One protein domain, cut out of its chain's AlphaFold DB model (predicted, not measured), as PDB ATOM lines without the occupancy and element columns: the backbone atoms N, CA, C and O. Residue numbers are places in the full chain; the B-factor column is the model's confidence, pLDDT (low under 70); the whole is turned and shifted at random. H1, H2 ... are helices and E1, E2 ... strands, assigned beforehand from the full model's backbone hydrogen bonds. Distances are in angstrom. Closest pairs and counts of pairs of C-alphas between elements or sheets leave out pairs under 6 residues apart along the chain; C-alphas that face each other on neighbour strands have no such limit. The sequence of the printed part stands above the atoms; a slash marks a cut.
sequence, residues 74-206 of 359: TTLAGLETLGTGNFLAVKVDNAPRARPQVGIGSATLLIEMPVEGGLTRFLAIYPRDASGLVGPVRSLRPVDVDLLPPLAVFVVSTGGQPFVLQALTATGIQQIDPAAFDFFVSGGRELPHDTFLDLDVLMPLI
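AT A GLANCE: This is residues 74 to 206 of the 359 residues of the protein "DUF3048 domain-containing protein" of Acidobacteria bacterium (UniProt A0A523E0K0). A strongly twisted sheet of five strands runs through the middle, between the side-by-side helices H2 and H3, which graze it, and a small two-strand hairpin, E6 and E7, away on the other side. H4 follows E7 directly and comes near E1, and H1 lies far out beside H4. The printed part has 133 residues, with four named helices and seven named strands in the order H1 E1 E2 E3 H2 E4 H3 E5 E6 E7 H4; the class is mixed, helices and strands, with under half of the residues in named elements. The large sheet has the order E2 E3 E1 E4 E5 and is mixed; E6 and E7 are antiparallel. The whole is compact, with a radius of gyration of the C-alphas of 13.5 A, and spans 38 by 30 by 26 A.

HOW THE PARTS SIT: Begin at H1, residues 74 to 79, which only just touches H4, residues 199 to 206, with 3 pairs of C-alphas within 8 A; the closest are those of Leu 79 and Leu 205, 6.9 A apart. Look next at E1, residues 87 to 93, antiparallel to E3, residues 120 to 127, with N 90 and O 124 2.8 A apart. E3 forms a hairpin with E2, residues 109 to 114, where N 123 and O 111 are 2.8 A apart. H2, residues 142 to 147, touches H3, residues 162 to 171, at a shallow tilt of 17 degrees; their closest C-alphas, of Val 145 and Leu 168, are 5.1 A apart. E4, residues 154 to 156, is parallel to E1, with N 156 and O 89 2.9 A apart. E5, residues 174 to 176, is parallel to E4, with N 176 and O 155 2.8 A apart; E4, H3 and E5 make a strand-helix-strand unit, two parallel neighbour strands with a helix between, its crossover right-handed. In the hairpin of E6, residues 184 to 186, and E7, residues 195 to 198, N 185 and O 196 are 2.9 A apart. H4 is on the large sheet at a height of 8.5 A. Every O i to N i+4 pair is within hydrogen-bond range in H1 and H3, against 1 of 2 in H2 and 2 of 4 in H4.

IN THESE COORDINATES: Find C-alpha 74 at (-42.121, -26.825, -21.573), where H1 begins. E1 measures 19.4 A, E2 16.7 A, E3 23.1 A and H3 14.7 A from first to last C-alpha. H4 ends at C-alpha 206, at (-36.513, -37.834, -30.470).

THE WHOLE: The C-alphas farthest apart, of Ala 77 and Gly 118, are 40.3 A apart. The printed part has no cut; the long links are E1 to E2 and E3 to H2. The model's pLDDT is under 70 at residues 74 to 85.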
ATOM      1  N   THR A  74     -41.351 -25.765 -22.242       55.94
ATOM      2  CA  THR A  74     -42.121 -26.825 -21.573       55.94
ATOM      3  C   THR A  74     -42.201 -28.091 -22.425       55.94
ATOM      4  O   THR A  74     -42.024 -29.190 -21.896       55.94
ATOM      5  N   THR A  75     -42.418 -27.947 -23.737       55.69
ATOM      6  CA  THR A  75     -42.366 -29.064 -24.686       55.69
ATOM      7  C   THR A  75     -40.977 -29.687 -24.698       55.69
ATOM      8  O   THR A  75     -40.858 -30.898 -24.537       55.69
ATOM      9  N   LEU A  76     -39.917 -28.879 -24.780       54.31
ATOM     10  CA  LEU A  76     -38.540 -29.381 -24.742       54.31
ATOM     11  C   LEU A  76     -38.242 -30.150 -23.444       54.31
ATOM     12  O   LEU A  76     -37.734 -31.263 -23.511       54.31
ATOM     13  N   ALA A  77     -38.637 -29.632 -22.276       53.66
ATOM     14  CA  ALA A  77     -38.444 -30.318 -20.994       53.66
ATOM     15  C   ALA A  77     -39.245 -31.632 -20.874       53.66
ATOM     16  O   ALA A  77     -38.780 -32.590 -20.255       53.66
ATOM     17  N   GLY A  78     -40.440 -31.705 -21.472       52.12
ATOM     18  CA  GLY A  78     -41.207 -32.950 -21.584       52.12
ATOM     19  C   GLY A  78     -40.513 -33.975 -22.486       52.12
ATOM     20  O   GLY A  78     -40.447 -35.158 -22.146       52.12
ATOM     21  N   LEU A  79     -39.928 -33.513 -23.592       53.50
ATOM     22  CA  LEU A  79     -39.191 -34.336 -24.551       53.50
ATOM     23  C   LEU A  79     -37.807 -34.765 -24.039       53.50
ATOM     24  O   LEU A  79     -37.356 -35.843 -24.396       53.50
ATOM     25  N   GLU A  80     -37.162 -34.016 -23.139       49.78
ATOM     26  CA  GLU A  80     -35.908 -34.433 -22.477       49.78
ATOM     27  C   GLU A  80     -36.078 -35.701 -21.619       49.78
ATOM     28  O   GLU A  80     -35.100 -36.392 -21.320       49.78
ATOM     29  N   THR A  81     -37.314 -36.025 -21.218       50.69
ATOM     30  CA  THR A  81     -37.634 -37.294 -20.543       50.69
ATOM     31  C   THR A  81     -37.878 -38.447 -21.516       50.69
ATOM     32  O   THR A  81     -37.899 -39.609 -21.094       50.69
ATOM     33  N   LEU A  82     -38.045 -38.138 -22.805       52.91
ATOM     34  CA  LEU A  82     -38.139 -39.127 -23.859       52.91
ATOM     35  C   LEU A  82     -36.736 -39.649 -24.212       52.91
ATOM     36  O   LEU A  82     -35.727 -38.958 -24.114       52.91
ATOM     37  N   GLY A  83     -36.653 -40.931 -24.555       54.44
ATOM     38  CA  GLY A  83     -35.416 -41.595 -24.955       54.44
ATOM     39  C   GLY A  83     -35.050 -41.257 -26.396       54.44
ATOM     40  O   GLY A  83     -35.444 -40.233 -26.935       54.44
ATOM     41  N   THR A  84     -34.323 -42.158 -27.054       57.03
ATOM     42  CA  THR A  84     -33.940 -42.004 -28.465       57.03
ATOM     43  C   THR A  84     -34.184 -43.295 -29.237       57.03
ATOM     44  O   THR A  84     -33.957 -44.372 -28.679       57.03
ATOM     45  N   GLY A  85     -34.573 -43.221 -30.512       60.94
ATOM     46  CA  GLY A  85     -34.867 -44.402 -31.338       60.94
ATOM     47  C   GLY A  85     -34.907 -44.109 -32.840       60.94
ATOM     48  O   GLY A  85     -34.987 -42.952 -33.240       60.94
ATOM     49  N   ASN A  86     -34.847 -45.164 -33.663       73.56
ATOM     50  CA  ASN A  86     -34.760 -45.042 -35.129       73.56
ATOM     51  C   ASN A  86     -36.115 -45.084 -35.842       73.56
ATOM     52  O   ASN A  86     -36.189 -44.701 -37.010       73.56
ATOM     53  N   PHE A  87     -37.163 -45.524 -35.139       86.00
ATOM     54  CA  PHE A  87     -38.508 -45.654 -35.681       86.00
ATOM     55  C   PHE A  87     -39.554 -45.033 -34.763       86.00
ATOM     56  O   PHE A  87     -39.565 -45.256 -33.544       86.00
ATOM     57  N   LEU A  88     -40.453 -44.284 -35.392       91.88
ATOM     58  CA  LEU A  88     -41.647 -43.707 -34.799       91.88
ATOM     59  C   LEU A  88     -42.869 -44.442 -35.344       91.88
ATOM     60  O   LEU A  88     -43.037 -44.541 -36.559       91.88
ATOM     61  N   ALA A  89     -43.745 -44.902 -34.457       95.31
ATOM     62  CA  ALA A  89     -45.066 -45.364 -34.843       95.31
ATOM     63  C   ALA A  89     -46.093 -44.231 -34.721       95.31
ATOM     64  O   ALA A  89     -46.113 -43.493 -33.737       95.31
ATOM     65  N   VAL A  90     -47.002 -44.125 -35.681       97.88
ATOM     66  CA  VAL A  90     -48.142 -43.206 -35.626       97.88
ATOM     67  C   VAL A  90     -49.410 -44.005 -35.864       97.88
ATOM     68  O   VAL A  90     -49.557 -44.681 -36.884       97.88
ATOM     69  N   LYS A  91     -50.343 -43.944 -34.915       98.44
ATOM     70  CA  LYS A  91     -51.666 -44.538 -35.101       98.44
ATOM     71  C   LYS A  91     -52.517 -43.579 -35.923       98.44
ATOM     72  O   LYS A  91     -52.767 -42.461 -35.478       98.44
ATOM     73  N   VAL A  92     -52.973 -44.005 -37.098       98.56
ATOM     74  CA  VAL A  92     -53.685 -43.149 -38.058       98.56
ATOM     75  C   VAL A  92     -55.112 -43.653 -38.282       98.56
ATOM     76  O   VAL A  92     -55.377 -44.856 -38.366       98.56
ATOM     77  N   ASP A  93     -56.054 -42.715 -38.337       97.75
ATOM     78  CA  ASP A  93     -57.458 -42.980 -38.623       97.75
ATOM     79  C   ASP A  93     -57.652 -43.572 -40.021       97.75
ATOM     80  O   ASP A  93     -56.998 -43.167 -40.984       97.75
ATOM     81  N   ASN A  94     -58.628 -44.462 -40.154       97.00
ATOM     82  CA  ASN A  94     -59.112 -44.893 -41.459       97.00
ATOM     83  C   ASN A  94     -60.642 -44.891 -41.561       97.00
ATOM     84  O   ASN A  94     -61.205 -45.546 -42.431       97.00
ATOM     85  N   ALA A  95     -61.343 -44.143 -40.705       94.81
ATOM     86  CA  ALA A  95     -62.764 -43.886 -40.902       94.81
ATOM     87  C   ALA A  95     -63.011 -43.086 -42.203       94.81
ATOM     88  O   ALA A  95     -62.187 -42.241 -42.557       94.81
ATOM     89  N   PRO A  96     -64.173 -43.238 -42.872       94.00
ATOM     90  CA  PRO A  96     -64.477 -42.506 -44.107       94.00
ATOM     91  C   PRO A  96     -64.324 -40.981 -43.993       94.00
ATOM     92  O   PRO A  96     -63.813 -40.338 -44.902       94.00
ATOM     93  N   ARG A  97     -64.700 -40.397 -42.846       94.88
ATOM     94  CA  ARG A  97     -64.579 -38.949 -42.582       94.88
ATOM     95  C   ARG A  97     -63.139 -38.476 -42.347       94.88
ATOM     96  O   ARG A  97     -62.894 -37.277 -42.294       94.88
ATOM     97  N   ALA A  98     -62.203 -39.407 -42.183       96.00
ATOM     98  CA  ALA A  98     -60.788 -39.138 -41.969       96.00
ATOM     99  C   ALA A  98     -59.950 -39.251 -43.248       96.00
ATOM    100  O   ALA A  98     -58.736 -39.060 -43.199       96.00
ATOM    101  N   ARG A  99     -60.573 -39.587 -44.379       95.12
ATOM    102  CA  ARG A  99     -59.904 -39.758 -45.669       95.12
ATOM    103  C   ARG A  99     -60.015 -38.479 -46.509       95.12
ATOM    104  O   ARG A  99     -61.008 -37.760 -46.378       95.12
ATOM    105  N   PRO A 100     -59.041 -38.205 -47.392       96.81
ATOM    106  CA  PRO A 100     -57.768 -38.923 -47.554       96.81
ATOM    107  C   PRO A 100     -56.818 -38.685 -46.366       96.81
ATOM    108  O   PRO A 100     -56.873 -37.638 -45.721       96.81
ATOM    109  N   GLN A 101     -55.959 -39.647 -46.043       98.00
ATOM    110  CA  GLN A 101     -54.908 -39.454 -45.037       98.00
ATOM    111  C   GLN A 101     -53.789 -38.568 -45.581       98.00
ATOM    112  O   GLN A 101     -53.583 -38.495 -46.791       98.00
ATOM    113  N   VAL A 102     -53.047 -37.930 -44.678       98.12
ATOM    114  CA  VAL A 102     -51.837 -37.169 -45.005       98.12
ATOM    115  C   VAL A 102     -50.613 -37.977 -44.564       98.12
ATOM    116  O   VAL A 102     -50.624 -38.545 -43.469       98.12
ATOM    117  N   GLY A 103     -49.592 -38.068 -45.416       96.31
ATOM    118  CA  GLY A 103     -48.257 -38.580 -45.080       96.31
ATOM    119  C   GLY A 103     -48.118 -40.093 -44.898       96.31
ATOM    120  O   GLY A 103     -47.011 -40.578 -44.686       96.31
ATOM    121  N   ILE A 104     -49.190 -40.891 -44.988       97.44
ATOM    122  CA  ILE A 104     -49.075 -42.356 -44.815       97.44
ATOM    123  C   ILE A 104     -48.348 -43.054 -45.972       97.44
ATOM    124  O   ILE A 104     -47.860 -44.163 -45.789       97.44
ATOM    125  N   GLY A 105     -48.243 -42.406 -47.137       94.94
ATOM    126  CA  GLY A 105     -47.519 -42.938 -48.295       94.94
ATOM    127  C   GLY A 105     -45.994 -42.958 -48.135       94.94
ATOM    128  O   GLY A 105     -45.329 -43.670 -48.877       94.94
ATOM    129  N   SER A 106     -45.432 -42.214 -47.173       92.94
ATOM    130  CA  SER A 106     -43.986 -42.198 -46.892       92.94
ATOM    131  C   SER A 106     -43.566 -43.147 -45.762       92.94
ATOM    132  O   SER A 106     -42.384 -43.210 -45.418       92.94
ATOM    133  N   ALA A 107     -44.506 -43.891 -45.169       93.94
ATOM    134  CA  ALA A 107     -44.193 -44.883 -44.147       93.94
ATOM    135  C   ALA A 107     -43.392 -46.052 -44.747       93.94
ATOM    136  O   ALA A 107     -43.702 -46.542 -45.833       93.94
ATOM    137  N   THR A 108     -42.383 -46.550 -44.025       90.44
ATOM    138  CA  THR A 108     -41.626 -47.736 -44.474       90.44
ATOM    139  C   THR A 108     -42.422 -49.026 -44.264       90.44
ATOM    140  O   THR A 108     -42.307 -49.963 -45.054       90.44
ATOM    141  N   LEU A 109     -43.258 -49.048 -43.221       94.88
ATOM    142  CA  LEU A 109     -44.200 -50.115 -42.921       94.88
ATOM    143  C   LEU A 109     -45.550 -49.499 -42.546       94.88
ATOM    144  O   LEU A 109     -45.638 -48.723 -41.594       94.88
ATOM    145  N   LEU A 110     -46.600 -49.873 -43.271       97.81
ATOM    146  CA  LEU A 110     -47.976 -49.484 -42.986       97.81
ATOM    147  C   LEU A 110     -48.789 -50.721 -42.607       97.81
ATOM    148  O   LEU A 110     -49.041 -51.583 -43.444       97.81
ATOM    149  N   ILE A 111     -49.205 -50.819 -41.345       98.19
ATOM    150  CA  ILE A 111     -50.013 -51.944 -40.861       98.19
ATOM    151  C   ILE A 111     -51.482 -51.522 -40.811       98.19
ATOM    152  O   ILE A 111     -51.826 -50.625 -40.045       98.19
ATOM    153  N   GLU A 112     -52.364 -52.165 -41.574       98.00
ATOM    154  CA  GLU A 112     -53.817 -51.995 -41.462       98.00
ATOM    155  C   GLU A 112     -54.409 -53.110 -40.598       98.00
ATOM    156  O   GLU A 112     -54.128 -54.292 -40.797       98.00
ATOM    157  N   MET A 113     -55.245 -52.740 -39.631       95.62
ATOM    158  CA  MET A 113     -55.904 -53.698 -38.745       95.62
ATOM    159  C   MET A 113     -57.381 -53.358 -38.545       95.62
ATOM    160  O   MET A 113     -57.720 -52.168 -38.484       95.62
ATOM    161  N   PRO A 114     -58.259 -54.366 -38.390       94.19
ATOM    162  CA  PRO A 114     -59.647 -54.137 -38.033       94.19
ATOM    163  C   PRO A 114     -59.759 -53.475 -36.663       94.19
ATOM    164  O   PRO A 114     -58.962 -53.707 -35.751       94.19
ATOM    165  N   VAL A 115     -60.775 -52.638 -36.526       90.81
ATOM    166  CA  VAL A 115     -61.204 -52.039 -35.265       90.81
ATOM    167  C   VAL A 115     -62.727 -52.184 -35.147       90.81
ATOM    168  O   VAL A 115     -63.347 -52.987 -35.843       90.81
ATOM    169  N   GLU A 116     -63.350 -51.449 -34.234       83.69
ATOM    170  CA  GLU A 116     -64.782 -51.563 -33.970       83.69
ATOM    171  C   GLU A 116     -65.651 -51.142 -35.165       83.69
ATOM    172  O   GLU A 116     -65.282 -50.277 -35.964       83.69
ATOM    173  N   GLY A 117     -66.839 -51.743 -35.275       79.19
ATOM    174  CA  GLY A 117     -67.857 -51.333 -36.247       79.19
ATOM    175  C   GLY A 117     -67.524 -51.635 -37.713       79.19
ATOM    176  O   GLY A 117     -68.064 -50.975 -38.595       79.19
ATOM    177  N   GLY A 118     -66.637 -52.600 -37.984       84.38
ATOM    178  CA  GLY A 118     -66.225 -52.960 -39.349       84.38
ATOM    179  C   GLY A 118     -65.261 -51.958 -39.995       84.38
ATOM    180  O   GLY A 118     -65.014 -52.029 -41.197       84.38
ATOM    181  N   LEU A 119     -64.729 -51.020 -39.210       90.88
ATOM    182  CA  LEU A 119     -63.705 -50.077 -39.645       90.88
ATOM    183  C   LEU A 119     -62.310 -50.689 -39.499       90.88
ATOM    184  O   LEU A 119     -62.113 -51.692 -38.812       90.88
ATOM    185  N   THR A 120     -61.319 -50.033 -40.087       95.38
ATOM    186  CA  THR A 120     -59.903 -50.326 -39.859       95.38
ATOM    187  C   THR A 120     -59.179 -49.087 -39.335       95.38
ATOM    188  O   THR A 120     -59.724 -47.977 -39.315       95.38
ATOM    189  N   ARG A 121     -57.943 -49.267 -38.873       96.81
ATOM    190  CA  ARG A 121     -56.983 -48.183 -38.632       96.81
ATOM    191  C   ARG A 121     -55.603 -48.599 -39.092       96.81
ATOM    192  O   ARG A 121     -55.285 -49.788 -39.106       96.81
ATOM    193  N   PHE A 122     -54.780 -47.602 -39.373       98.44
ATOM    194  CA  PHE A 122     -53.386 -47.809 -39.708       98.44
ATOM    195  C   PHE A 122     -52.486 -47.639 -38.484       98.44
ATOM    196  O   PHE A 122     -52.753 -46.819 -37.602       98.44
ATOM    197  N   LEU A 123     -51.398 -48.396 -38.449       98.12
ATOM    198  CA  LEU A 123     -50.208 -48.118 -37.661       98.12
ATOM    199  C   LEU A 123     -49.062 -47.902 -38.653       98.12
ATOM    200  O   LEU A 123     -48.604 -48.850 -39.288       98.12
ATOM    201  N   ALA A 124     -48.664 -46.646 -38.830       97.69
ATOM    202  CA  ALA A 124     -47.631 -46.240 -39.774       97.69
ATOM    203  C   ALA A 124     -46.287 -46.124 -39.051       97.69
ATOM    204  O   ALA A 124     -46.198 -45.441 -38.030       97.69
ATOM    205  N   ILE A 125     -45.258 -46.798 -39.561       94.69
ATOM    206  CA  ILE A 125     -43.903 -46.776 -39.012       94.69
ATOM    207  C   ILE A 125     -43.017 -45.928 -39.920       94.69
ATOM    208  O   ILE A 125     -42.909 -46.186 -41.123       94.69
ATOM    209  N   TYR A 126     -42.372 -44.928 -39.330       92.56
ATOM    210  CA  TYR A 126     -41.529 -43.967 -40.030       92.56
ATOM    211  C   TYR A 126     -40.069 -44.105 -39.605       92.56
ATOM    212  O   TYR A 126     -39.807 -44.188 -38.399       92.56
ATOM    213  N   PRO A 127     -39.120 -44.102 -40.558       86.44
ATOM    214  CA  PRO A 127     -37.707 -43.976 -40.239       86.44
ATOM    215  C   PRO A 127     -37.400 -42.565 -39.723       86.44
ATOM    216  O   PRO A 127     -38.117 -41.609 -40.007       86.44
ATOM    217  N   ARG A 128     -36.300 -42.434 -38.984       82.50
ATOM    218  CA  ARG A 128     -35.828 -41.186 -38.355       82.50
ATOM    219  C   ARG A 128     -35.724 -39.947 -39.253       82.50
ATOM    220  O   ARG A 128     -35.661 -38.841 -38.731       82.50
ATOM    221  N   ASP A 129     -35.569 -40.126 -40.557       86.19
ATOM    222  CA  ASP A 129     -35.381 -39.063 -41.546       86.19
ATOM    223  C   ASP A 129     -36.669 -38.744 -42.316       86.19
ATOM    224  O   ASP A 129     -36.640 -37.940 -43.246       86.19
ATOM    225  N   ALA A 130     -37.798 -39.337 -41.914       90.75
ATOM    226  CA  ALA A 130     -39.105 -38.958 -42.420       90.75
ATOM    227  C   ALA A 130     -39.451 -37.507 -42.047       90.75
ATOM    228  O   ALA A 130     -39.104 -37.016 -40.974       90.75
ATOM    229  N   SER A 131     -40.179 -36.852 -42.943       94.62
ATOM    230  CA  SER A 131     -40.512 -35.426 -42.902       94.62
ATOM    231  C   SER A 131     -41.973 -35.194 -43.285       94.62
ATOM    232  O   SER A 131     -42.599 -36.059 -43.908       94.62
ATOM    233  N   GLY A 132     -42.490 -33.999 -43.002       94.62
ATOM    234  CA  GLY A 132     -43.845 -33.586 -43.360       94.62
ATOM    235  C   GLY A 132     -44.921 -33.943 -42.331       94.62
ATOM    236  O   GLY A 132     -44.646 -34.314 -41.193       94.62
ATOM    237  N   LEU A 133     -46.184 -33.803 -42.738       96.00
ATOM    238  CA  LEU A 133     -47.341 -34.018 -41.866       96.00
ATOM    239  C   LEU A 133     -47.858 -35.456 -41.954       96.00
ATOM    240  O   LEU A 133     -47.927 -36.022 -43.041       96.00
ATOM    241  N   VAL A 134     -48.328 -36.012 -40.835       97.75
ATOM    242  CA  VAL A 134     -49.021 -37.309 -40.805       97.75
ATOM    243  C   VAL A 134     -50.311 -37.259 -39.993       97.75
ATOM    244  O   VAL A 134     -50.356 -36.740 -38.878       97.75
ATOM    245  N   GLY A 135     -51.382 -37.838 -40.538       97.75
ATOM    246  CA  GLY A 135     -52.641 -37.998 -39.818       97.75
ATOM    247  C   GLY A 135     -53.855 -38.287 -40.711       97.75
ATOM    248  O   GLY A 135     -53.706 -38.516 -41.914       97.75
ATOM    249  N   PRO A 136     -55.072 -38.266 -40.139       98.06
ATOM    250  CA  PRO A 136     -55.356 -37.884 -38.753       98.06
ATOM    251  C   PRO A 136     -54.861 -38.905 -37.721       98.06
ATOM    252  O   PRO A 136     -55.073 -40.105 -37.884       98.06
ATOM    253  N   VAL A 137     -54.230 -38.443 -36.644       98.06
ATOM    254  CA  VAL A 137     -53.767 -39.273 -35.524       98.06
ATOM    255  C   VAL A 137     -54.968 -39.812 -34.743       98.06
ATOM    256  O   VAL A 137     -55.949 -39.100 -34.526       98.06
ATOM    257  N   ARG A 138     -54.907 -41.076 -34.305       96.00
ATOM    258  CA  ARG A 138     -56.013 -41.746 -33.612       96.00
ATOM    259  C   ARG A 138     -55.627 -42.639 -32.458       96.00
ATOM    260  O   ARG A 138     -54.463 -42.904 -32.199       96.00
ATOM    261  N   SER A 139     -56.656 -43.086 -31.742       94.19
ATOM    262  CA  SER A 139     -56.505 -43.872 -30.531       94.19
ATOM    263  C   SER A 139     -55.994 -45.289 -30.785       94.19
ATOM    264  O   SER A 139     -56.421 -45.966 -31.731       94.19
ATOM    265  N   LEU A 140     -55.167 -45.756 -29.856       96.25
ATOM    266  CA  LEU A 140     -54.650 -47.117 -29.783       96.25
ATOM    267  C   LEU A 140     -55.744 -48.137 -29.433       96.25
ATOM    268  O   LEU A 140     -56.832 -47.817 -28.929       96.25
ATOM    269  N   ARG A 141     -55.430 -49.397 -29.711       95.44
ATOM    270  CA  ARG A 141     -56.212 -50.603 -29.445       95.44
ATOM    271  C   ARG A 141     -55.348 -51.635 -28.721       95.44
ATOM    272  O   ARG A 141     -54.126 -51.551 -28.781       95.44
ATOM    273  N   PRO A 142     -55.951 -52.632 -28.050       95.56
ATOM    274  CA  PRO A 142     -55.187 -53.611 -27.278       95.56
ATOM    275  C   PRO A 142     -54.116 -54.352 -28.089       95.56
ATOM    276  O   PRO A 142     -53.040 -54.602 -27.566       95.56
ATOM    277  N   VAL A 143     -54.369 -54.623 -29.377       96.50
ATOM    278  CA  VAL A 143     -53.388 -55.271 -30.269       96.50
ATOM    279  C   VAL A 143     -52.111 -54.437 -30.449       96.50
ATOM    280  O   VAL A 143     -51.034 -54.999 -30.622       96.50
ATOM    281  N   ASP A 144     -52.194 -53.105 -30.345       96.94
ATOM    282  CA  ASP A 144     -51.031 -52.223 -30.489       96.94
ATOM    283  C   ASP A 144     -50.007 -52.458 -29.363       96.94
ATOM    284  O   ASP A 144     -48.807 -52.329 -29.595       96.94
ATOM    285  N   VAL A 145     -50.460 -52.870 -28.167       96.12
ATOM    286  CA  VAL A 145     -49.587 -53.221 -27.028       96.12
ATOM    287  C   VAL A 145     -48.642 -54.359 -27.393       96.12
ATOM    288  O   VAL A 145     -47.470 -54.339 -27.016       96.12
ATOM    289  N   ASP A 146     -49.148 -55.329 -28.152       95.31
ATOM    290  CA  ASP A 146     -48.378 -56.484 -28.580       95.31
ATOM    291  C   ASP A 146     -47.655 -56.241 -29.903       95.31
ATOM    292  O   ASP A 146     -46.593 -56.817 -30.105       95.31
ATOM    293  N   LEU A 147     -48.158 -55.392 -30.802       94.56
ATOM    294  CA  LEU A 147     -47.477 -55.078 -32.062       94.56
ATOM    295  C   LEU A 147     -46.257 -54.179 -31.874       94.56
ATOM    296  O   LEU A 147     -45.227 -54.470 -32.460       94.56
ATOM    297  N   LEU A 148     -46.353 -53.109 -31.084       93.88
ATOM    298  CA  LEU A 148     -45.359 -52.027 -31.053       93.88
ATOM    299  C   LEU A 148     -43.940 -52.399 -30.586       93.88
ATOM    300  O   LEU A 148     -42.998 -51.881 -31.185       93.88
ATOM    301  N   PRO A 149     -43.729 -53.238 -29.550       91.31
ATOM    302  CA  PRO A 149     -42.406 -53.381 -28.934       91.31
ATOM    303  C   PRO A 149     -41.242 -53.794 -29.852       91.31
ATOM    304  O   PRO A 149     -40.135 -53.320 -29.599       91.31
ATOM    305  N   PRO A 150     -41.419 -54.634 -30.893       87.88
ATOM    306  CA  PRO A 150     -40.360 -54.901 -31.864       87.88
ATOM    307  C   PRO A 150     -40.294 -53.884 -33.016       87.88
ATOM    308  O   PRO A 150     -39.342 -53.959 -33.783       87.88
ATOM    309  N   LEU A 151     -41.284 -52.991 -33.174       88.19
ATOM    310  CA  LEU A 151     -41.424 -52.117 -34.349       88.19
ATOM    311  C   LEU A 151     -40.945 -50.679 -34.117       88.19
ATOM    312  O   LEU A 151     -40.514 -50.014 -35.056       88.19
ATOM    313  N   ALA A 152     -41.105 -50.155 -32.902       88.00
ATOM    314  CA  ALA A 152     -40.831 -48.754 -32.604       88.00
ATOM    315  C   ALA A 152     -40.464 -48.554 -31.132       88.00
ATOM    316  O   ALA A 152     -40.731 -49.403 -30.288       88.00
ATOM    317  N   VAL A 153     -39.871 -47.401 -30.819       83.12
ATOM    318  CA  VAL A 153     -39.624 -46.963 -29.429       83.12
ATOM    319  C   VAL A 153     -40.674 -45.944 -28.985       83.12
ATOM    320  O   VAL A 153     -41.037 -45.890 -27.809       83.12
ATOM    321  N   PHE A 154     -41.194 -45.175 -29.940       89.62
ATOM    322  CA  PHE A 154     -42.197 -44.139 -29.730       89.62
ATOM    323  C   PHE A 154     -43.494 -44.496 -30.434       89.62
ATOM    324  O   PHE A 154     -43.472 -45.055 -31.533       89.62
ATOM    325  N   VAL A 155     -44.615 -44.092 -29.844       94.56
ATOM    326  CA  VAL A 155     -45.894 -44.062 -30.543       94.56
ATOM    327  C   VAL A 155     -46.625 -42.746 -30.327       94.56
ATOM    328  O   VAL A 155     -46.743 -42.261 -29.202       94.56
ATOM    329  N   VAL A 156     -47.156 -42.194 -31.413       96.81
ATOM    330  CA  VAL A 156     -48.041 -41.029 -31.412       96.81
ATOM    331  C   VAL A 156     -49.485 -41.496 -31.574       96.81
ATOM    332  O   VAL A 156     -49.812 -42.248 -32.498       96.81
ATOM    333  N   SER A 157     -50.356 -41.062 -30.661       96.94
ATOM    334  CA  SER A 157     -51.783 -41.403 -30.669       96.94
ATOM    335  C   SER A 157     -52.602 -40.369 -29.900       96.94
ATOM    336  O   SER A 157     -52.117 -39.812 -28.922       96.94
ATOM    337  N   THR A 158     -53.876 -40.173 -30.253       95.12
ATOM    338  CA  THR A 158     -54.825 -39.363 -29.458       95.12
ATOM    339  C   THR A 158     -55.390 -40.167 -28.271       95.12
ATOM    340  O   THR A 158     -56.600 -40.181 -28.027       95.12
ATOM    341  N   GLY A 159     -54.547 -40.959 -27.602       92.94
ATOM    342  CA  GLY A 159     -54.906 -41.792 -26.453       92.94
ATOM    343  C   GLY A 159     -55.423 -43.195 -26.790       92.94
ATOM    344  O   GLY A 159     -55.060 -43.818 -27.785       92.94
ATOM    345  N   GLY A 160     -56.266 -43.741 -25.919       92.69
ATOM    346  CA  GLY A 160     -56.722 -45.131 -25.946       92.69
ATOM    347  C   GLY A 160     -57.439 -45.482 -24.646       92.69
ATOM    348  O   GLY A 160     -57.580 -44.638 -23.762       92.69
ATOM    349  N   GLN A 161     -57.899 -46.725 -24.509       92.75
ATOM    350  CA  GLN A 161     -58.461 -47.168 -23.231       92.75
ATOM    351  C   GLN A 161     -57.385 -47.107 -22.130       92.75
ATOM    352  O   GLN A 161     -56.251 -47.511 -22.397       92.75
ATOM    353  N   PRO A 162     -57.699 -46.677 -20.892       93.75
ATOM    354  CA  PRO A 162     -56.692 -46.511 -19.839       93.75
ATOM    355  C   PRO A 162     -55.826 -47.753 -19.592       93.75
ATOM    356  O   PRO A 162     -54.618 -47.638 -19.401       93.75
ATOM    357  N   PHE A 163     -56.418 -48.951 -19.659       93.88
ATOM    358  CA  PHE A 163     -55.674 -50.203 -19.497       93.88
ATOM    359  C   PHE A 163     -54.702 -50.474 -20.657       93.88
ATOM    360  O   PHE A 163     -53.646 -51.054 -20.430       93.88
ATOM    361  N   VAL A 164     -55.028 -50.040 -21.883       95.44
ATOM    362  CA  VAL A 164     -54.154 -50.155 -23.063       95.44
ATOM    363  C   VAL A 164     -52.947 -49.242 -22.893       95.44
ATOM    364  O   VAL A 164     -51.820 -49.700 -23.041       95.44
ATOM    365  N   LEU A 165     -53.172 -47.980 -22.513       95.25
ATOM    366  CA  LEU A 165     -52.093 -47.011 -22.296       95.25
ATOM    367  C   LEU A 165     -51.166 -47.460 -21.161       95.25
ATOM    368  O   LEU A 165     -49.947 -47.419 -21.308       95.25
ATOM    369  N   GLN A 166     -51.733 -47.966 -20.059       95.31
ATOM    370  CA  GLN A 166     -50.961 -48.507 -18.941       95.31
ATOM    371  C   GLN A 166     -50.155 -49.752 -19.336       95.31
ATOM    372  O   GLN A 166     -48.977 -49.857 -18.988       95.31
ATOM    373  N   ALA A 167     -50.772 -50.696 -20.056       95.56
ATOM    374  CA  ALA A 167     -50.090 -51.896 -20.527       95.56
ATOM    375  C   ALA A 167     -48.954 -51.545 -21.496       95.56
ATOM    376  O   ALA A 167     -47.871 -52.116 -21.395       95.56
ATOM    377  N   LEU A 168     -49.164 -50.557 -22.371       94.19
ATOM    378  CA  LEU A 168     -48.144 -50.077 -23.291       94.19
ATOM    379  C   LEU A 168     -46.972 -49.402 -22.561       94.19
ATOM    380  O   LEU A 168     -45.823 -49.690 -22.873       94.19
ATOM    381  N   THR A 169     -47.218 -48.580 -21.535       92.06
ATOM    382  CA  THR A 169     -46.136 -48.030 -20.696       92.06
ATOM    383  C   THR A 169     -45.283 -49.141 -20.075       92.06
ATOM    384  O   THR A 169     -44.062 -49.019 -20.001       92.06
ATOM    385  N   ALA A 170     -45.900 -50.256 -19.665       93.50
ATOM    386  CA  ALA A 170     -45.186 -51.387 -19.071       93.50
ATOM    387  C   ALA A 170     -44.265 -52.131 -20.061       93.50
ATOM    388  O   ALA A 170     -43.338 -52.817 -19.624       93.50
ATOM    389  N   THR A 171     -44.462 -51.987 -21.378       90.69
ATOM    390  CA  THR A 171     -43.564 -52.586 -22.384       90.69
ATOM    391  C   THR A 171     -42.256 -51.800 -22.530       90.69
ATOM    392  O   THR A 171     -41.234 -52.375 -22.929       90.69
ATOM    393  N   GLY A 172     -42.260 -50.522 -22.131       88.50
ATOM    394  CA  GLY A 172     -41.173 -49.561 -22.321       88.50
ATOM    395  C   GLY A 172     -41.359 -48.639 -23.531       88.50
ATOM    396  O   GLY A 172     -40.487 -47.809 -23.777       88.50
ATOM    397  N   ILE A 173     -42.472 -48.766 -24.266       88.69
ATOM    398  CA  ILE A 173     -42.832 -47.845 -25.352       88.69
ATOM    399  C   ILE A 173     -43.171 -46.469 -24.786       88.69
ATOM    400  O   ILE A 173     -43.921 -46.333 -23.813       88.69
ATOM    401  N   GLN A 174     -42.645 -45.445 -25.443       88.94
ATOM    402  CA  GLN A 174     -42.854 -44.058 -25.077       88.94
ATOM    403  C   GLN A 174     -44.024 -43.474 -25.864       88.94
ATOM    404  O   GLN A 174     -44.054 -43.522 -27.091       88.94
ATOM    405  N   GLN A 175     -45.013 -42.954 -25.146       91.56
ATOM    406  CA  GLN A 175     -46.249 -42.444 -25.730       91.56
ATOM    407  C   GLN A 175     -46.177 -40.925 -25.860       91.56
ATOM    408  O   GLN A 175     -45.835 -40.236 -24.901       91.56
ATOM    409  N   ILE A 176     -46.528 -40.422 -27.039       92.00
ATOM    410  CA  ILE A 176     -46.593 -38.998 -27.355       92.00
ATOM    411  C   ILE A 176     -48.064 -38.657 -27.594       92.00
ATOM    412  O   ILE A 176     -48.658 -39.060 -28.598       92.00
ATOM    413  N   ASP A 177     -48.655 -37.957 -26.627       90.19
ATOM    414  CA  ASP A 177     -50.049 -37.514 -26.659       90.19
ATOM    415  C   ASP A 177     -50.128 -36.081 -27.215       90.19
ATOM    416  O   ASP A 177     -49.473 -35.191 -26.663       90.19
ATOM    417  N   PRO A 178     -50.931 -35.820 -28.261       87.31
ATOM    418  CA  PRO A 178     -51.193 -34.472 -28.758       87.31
ATOM    419  C   PRO A 178     -51.668 -33.473 -27.702       87.31
ATOM    420  O   PRO A 178     -51.428 -32.282 -27.842       87.31
ATOM    421  N   ALA A 179     -52.320 -33.927 -26.630       84.50
ATOM    422  CA  ALA A 179     -52.728 -33.052 -25.533       84.50
ATOM    423  C   ALA A 179     -51.549 -32.563 -24.668       84.50
ATOM    424  O   ALA A 179     -51.717 -31.629 -23.884       84.50
ATOM    425  N   ALA A 180     -50.376 -33.196 -24.775       80.19
ATOM    426  CA  ALA A 180     -49.192 -32.881 -23.981       80.19
ATOM    427  C   ALA A 180     -48.181 -31.975 -24.706       80.19
ATOM    428  O   ALA A 180     -47.251 -31.493 -24.060       80.19
ATOM    429  N   PHE A 181     -48.342 -31.746 -26.014       79.81
ATOM    430  CA  PHE A 181     -47.340 -31.082 -26.849       79.81
ATOM    431  C   PHE A 181     -47.963 -30.138 -27.888       79.81
ATOM    432  O   PHE A 181     -49.094 -30.327 -28.320       79.81
ATOM    433  N   ASP A 182     -47.205 -29.130 -28.315       76.94
ATOM    434  CA  ASP A 182     -47.644 -28.011 -29.166       76.94
ATOM    435  C   ASP A 182     -47.287 -28.152 -30.661       76.94
ATOM    436  O   ASP A 182     -47.707 -27.329 -31.469       76.94
ATOM    437  N   PHE A 183     -46.582 -29.216 -31.060       79.69
ATOM    438  CA  PHE A 183     -46.199 -29.497 -32.458       79.69
ATOM    439  C   PHE A 183     -47.244 -30.305 -33.253       79.69
ATOM    440  O   PHE A 183     -46.942 -30.922 -34.277       79.69
ATOM    441  N   PHE A 184     -48.485 -30.322 -32.773       89.75
ATOM    442  CA  PHE A 184     -49.622 -30.902 -33.478       89.75
ATOM    443  C   PHE A 184     -50.442 -29.800 -34.136       89.75
ATOM    444  O   PHE A 184     -50.718 -28.768 -33.528       89.75
ATOM    445  N   VAL A 185     -50.876 -30.043 -35.369       89.88
ATOM    446  CA  VAL A 185     -51.666 -29.083 -36.144       89.88
ATOM    447  C   VAL A 185     -53.099 -29.577 -36.321       89.88
ATOM    448  O   VAL A 185     -53.352 -30.779 -36.458       89.88
ATOM    449  N   SER A 186     -54.042 -28.635 -36.320       89.56
ATOM    450  CA  SER A 186     -55.417 -28.870 -36.765       89.56
ATOM    451  C   SER A 186     -55.440 -28.883 -38.293       89.56
ATOM    452  O   SER A 186     -54.922 -27.969 -38.933       89.56
ATOM    453  N   GLY A 187     -56.025 -29.922 -38.881       83.69
ATOM    454  CA  GLY A 187     -56.173 -30.057 -40.329       83.69
ATOM    455  C   GLY A 187     -57.453 -29.455 -40.908       83.69
ATOM    456  O   GLY A 187     -57.741 -29.687 -42.082       83.69
ATOM    457  N   GLY A 188     -58.244 -28.734 -40.109       87.12
ATOM    458  CA  GLY A 188     -59.532 -28.158 -40.505       87.12
ATOM    459  C   GLY A 188     -60.658 -29.181 -40.722       87.12
ATOM    460  O   GLY A 188     -61.648 -28.869 -41.388       87.12
ATOM    461  N   ARG A 189     -60.526 -30.405 -40.199       91.94
ATOM    462  CA  ARG A 189     -61.545 -31.466 -40.259       91.94
ATOM    463  C   ARG A 189     -62.424 -31.449 -39.013       91.94
ATOM    464  O   ARG A 189     -62.055 -30.934 -37.964       91.94
ATOM    465  N   GLU A 190     -63.607 -32.050 -39.106       92.62
ATOM    466  CA  GLU A 190     -64.438 -32.238 -37.915       92.62
ATOM    467  C   GLU A 190     -63.753 -33.165 -36.911       92.62
ATOM    468  O   GLU A 190     -63.207 -34.215 -37.272       92.62
ATOM    469  N   LEU A 191     -63.853 -32.809 -35.629       90.12
ATOM    470  CA  LEU A 191     -63.462 -33.707 -34.556       90.12
ATOM    471  C   LEU A 191     -64.211 -35.043 -34.697       90.12
ATOM    472  O   LEU A 191     -65.405 -35.054 -35.004       90.12
ATOM    473  N   PRO A 192     -63.546 -36.180 -34.452       91.81
ATOM    474  CA  PRO A 192     -62.188 -36.317 -33.925       91.81
ATOM    475  C   PRO A 192     -61.127 -36.608 -35.014       91.81
ATOM    476  O   PRO A 192     -60.144 -37.291 -34.747       91.81
ATOM    477  N   HIS A 193     -61.327 -36.146 -36.253       94.94
ATOM    478  CA  HIS A 193     -60.489 -36.466 -37.421       94.94
ATOM    479  C   HIS A 193     -59.489 -35.356 -37.785       94.94
ATOM    480  O   HIS A 193     -59.091 -35.251 -38.943       94.94
ATOM    481  N   ASP A 194     -59.124 -34.510 -36.823       94.88
ATOM    482  CA  ASP A 194     -58.499 -33.211 -37.094       94.88
ATOM    483  C   ASP A 194     -57.050 -33.067 -36.615       94.88
ATOM    484  O   ASP A 194     -56.398 -32.071 -36.892       94.88
ATOM    485  N   THR A 195     -56.519 -34.047 -35.887       96.75
ATOM    486  CA  THR A 195     -55.177 -33.948 -35.306       96.75
ATOM    487  C   THR A 195     -54.127 -34.497 -36.261       96.75
ATOM    488  O   THR A 195     -54.194 -35.671 -36.623       96.75
ATOM    489  N   PHE A 196     -53.127 -33.696 -36.618       97.12
ATOM    490  CA  PHE A 196     -51.998 -34.108 -37.455       97.12
ATOM    491  C   PHE A 196     -50.681 -33.850 -36.727       97.12
ATOM    492  O   PHE A 196     -50.532 -32.853 -36.023       97.12
ATOM    493  N   LEU A 197     -49.739 -34.771 -36.886       96.50
ATOM    494  CA  LEU A 197     -48.385 -34.662 -36.360       96.50
ATOM    495  C   LEU A 197     -47.475 -34.012 -37.403       96.50
ATOM    496  O   LEU A 197     -47.498 -34.425 -38.561       96.50
ATOM    497  N   ASP A 198     -46.638 -33.074 -36.965       94.88
ATOM    498  CA  ASP A 198     -45.529 -32.538 -37.750       94.88
ATOM    499  C   ASP A 198     -44.227 -33.312 -37.472       94.88
ATOM    500  O   ASP A 198     -43.633 -33.219 -36.391       94.88
ATOM    501  N   LEU A 199     -43.802 -34.122 -38.449       93.44
ATOM    502  CA  LEU A 199     -42.570 -34.907 -38.361       93.44
ATOM    503  C   LEU A 199     -41.326 -34.018 -38.422       93.44
ATOM    504  O   LEU A 199     -40.333 -34.357 -37.777       93.44
ATOM    505  N   ASP A 200     -41.381 -32.881 -39.121       92.12
ATOM    506  CA  ASP A 200     -40.247 -31.954 -39.225       92.12
ATOM    507  C   ASP A 200     -39.910 -31.328 -37.866       92.12
ATOM    508  O   ASP A 200     -38.755 -30.985 -37.604       92.12
ATOM    509  N   VAL A 201     -40.904 -31.241 -36.975       90.25
ATOM    510  CA  VAL A 201     -40.722 -30.772 -35.599       90.25
ATOM    511  C   VAL A 201     -40.359 -31.910 -34.647       90.25
ATOM    512  O   VAL A 201     -39.407 -31.776 -33.879       90.25
ATOM    513  N   LEU A 202     -41.082 -33.037 -34.675       89.62
ATOM    514  CA  LEU A 202     -40.870 -34.113 -33.699       89.62
ATOM    515  C   LEU A 202     -39.570 -34.894 -33.937       89.62
ATOM    516  O   LEU A 202     -38.852 -35.184 -32.976       89.62
ATOM    517  N   MET A 203     -39.262 -35.266 -35.185       88.31
ATOM    518  CA  MET A 203     -38.154 -36.187 -35.476       88.31
ATOM    519  C   MET A 203     -36.793 -35.689 -34.965       88.31
ATOM    520  O   MET A 203     -36.077 -36.488 -34.352       88.31
ATOM    521  N   PRO A 204     -36.419 -34.399 -35.113       85.88
ATOM    522  CA  PRO A 204     -35.174 -33.880 -34.545       85.88
ATOM    523  C   PRO A 204     -35.075 -33.991 -33.015       85.88
ATOM    524  O   PRO A 204     -33.966 -34.046 -32.489       85.88
ATOM    525  N   LEU A 205     -36.208 -34.023 -32.305       82.06
ATOM    526  CA  LEU A 205     -36.271 -33.993 -30.840       82.06
ATOM    527  C   LEU A 205     -36.152 -35.387 -30.210       82.06
ATOM    528  O   LEU A 205     -35.628 -35.518 -29.109       82.06
ATOM    529  N   ILE A 206     -36.599 -36.429 -30.916       80.06
ATOM    530  CA  ILE A 206     -36.513 -37.834 -30.470       80.06
ATOM    531  C   ILE A 206     -35.323 -38.588 -31.089       80.06
ATOM    532  O   ILE A 206     -35.132 -39.790 -30.861       80.06
TER     533      ILE A 206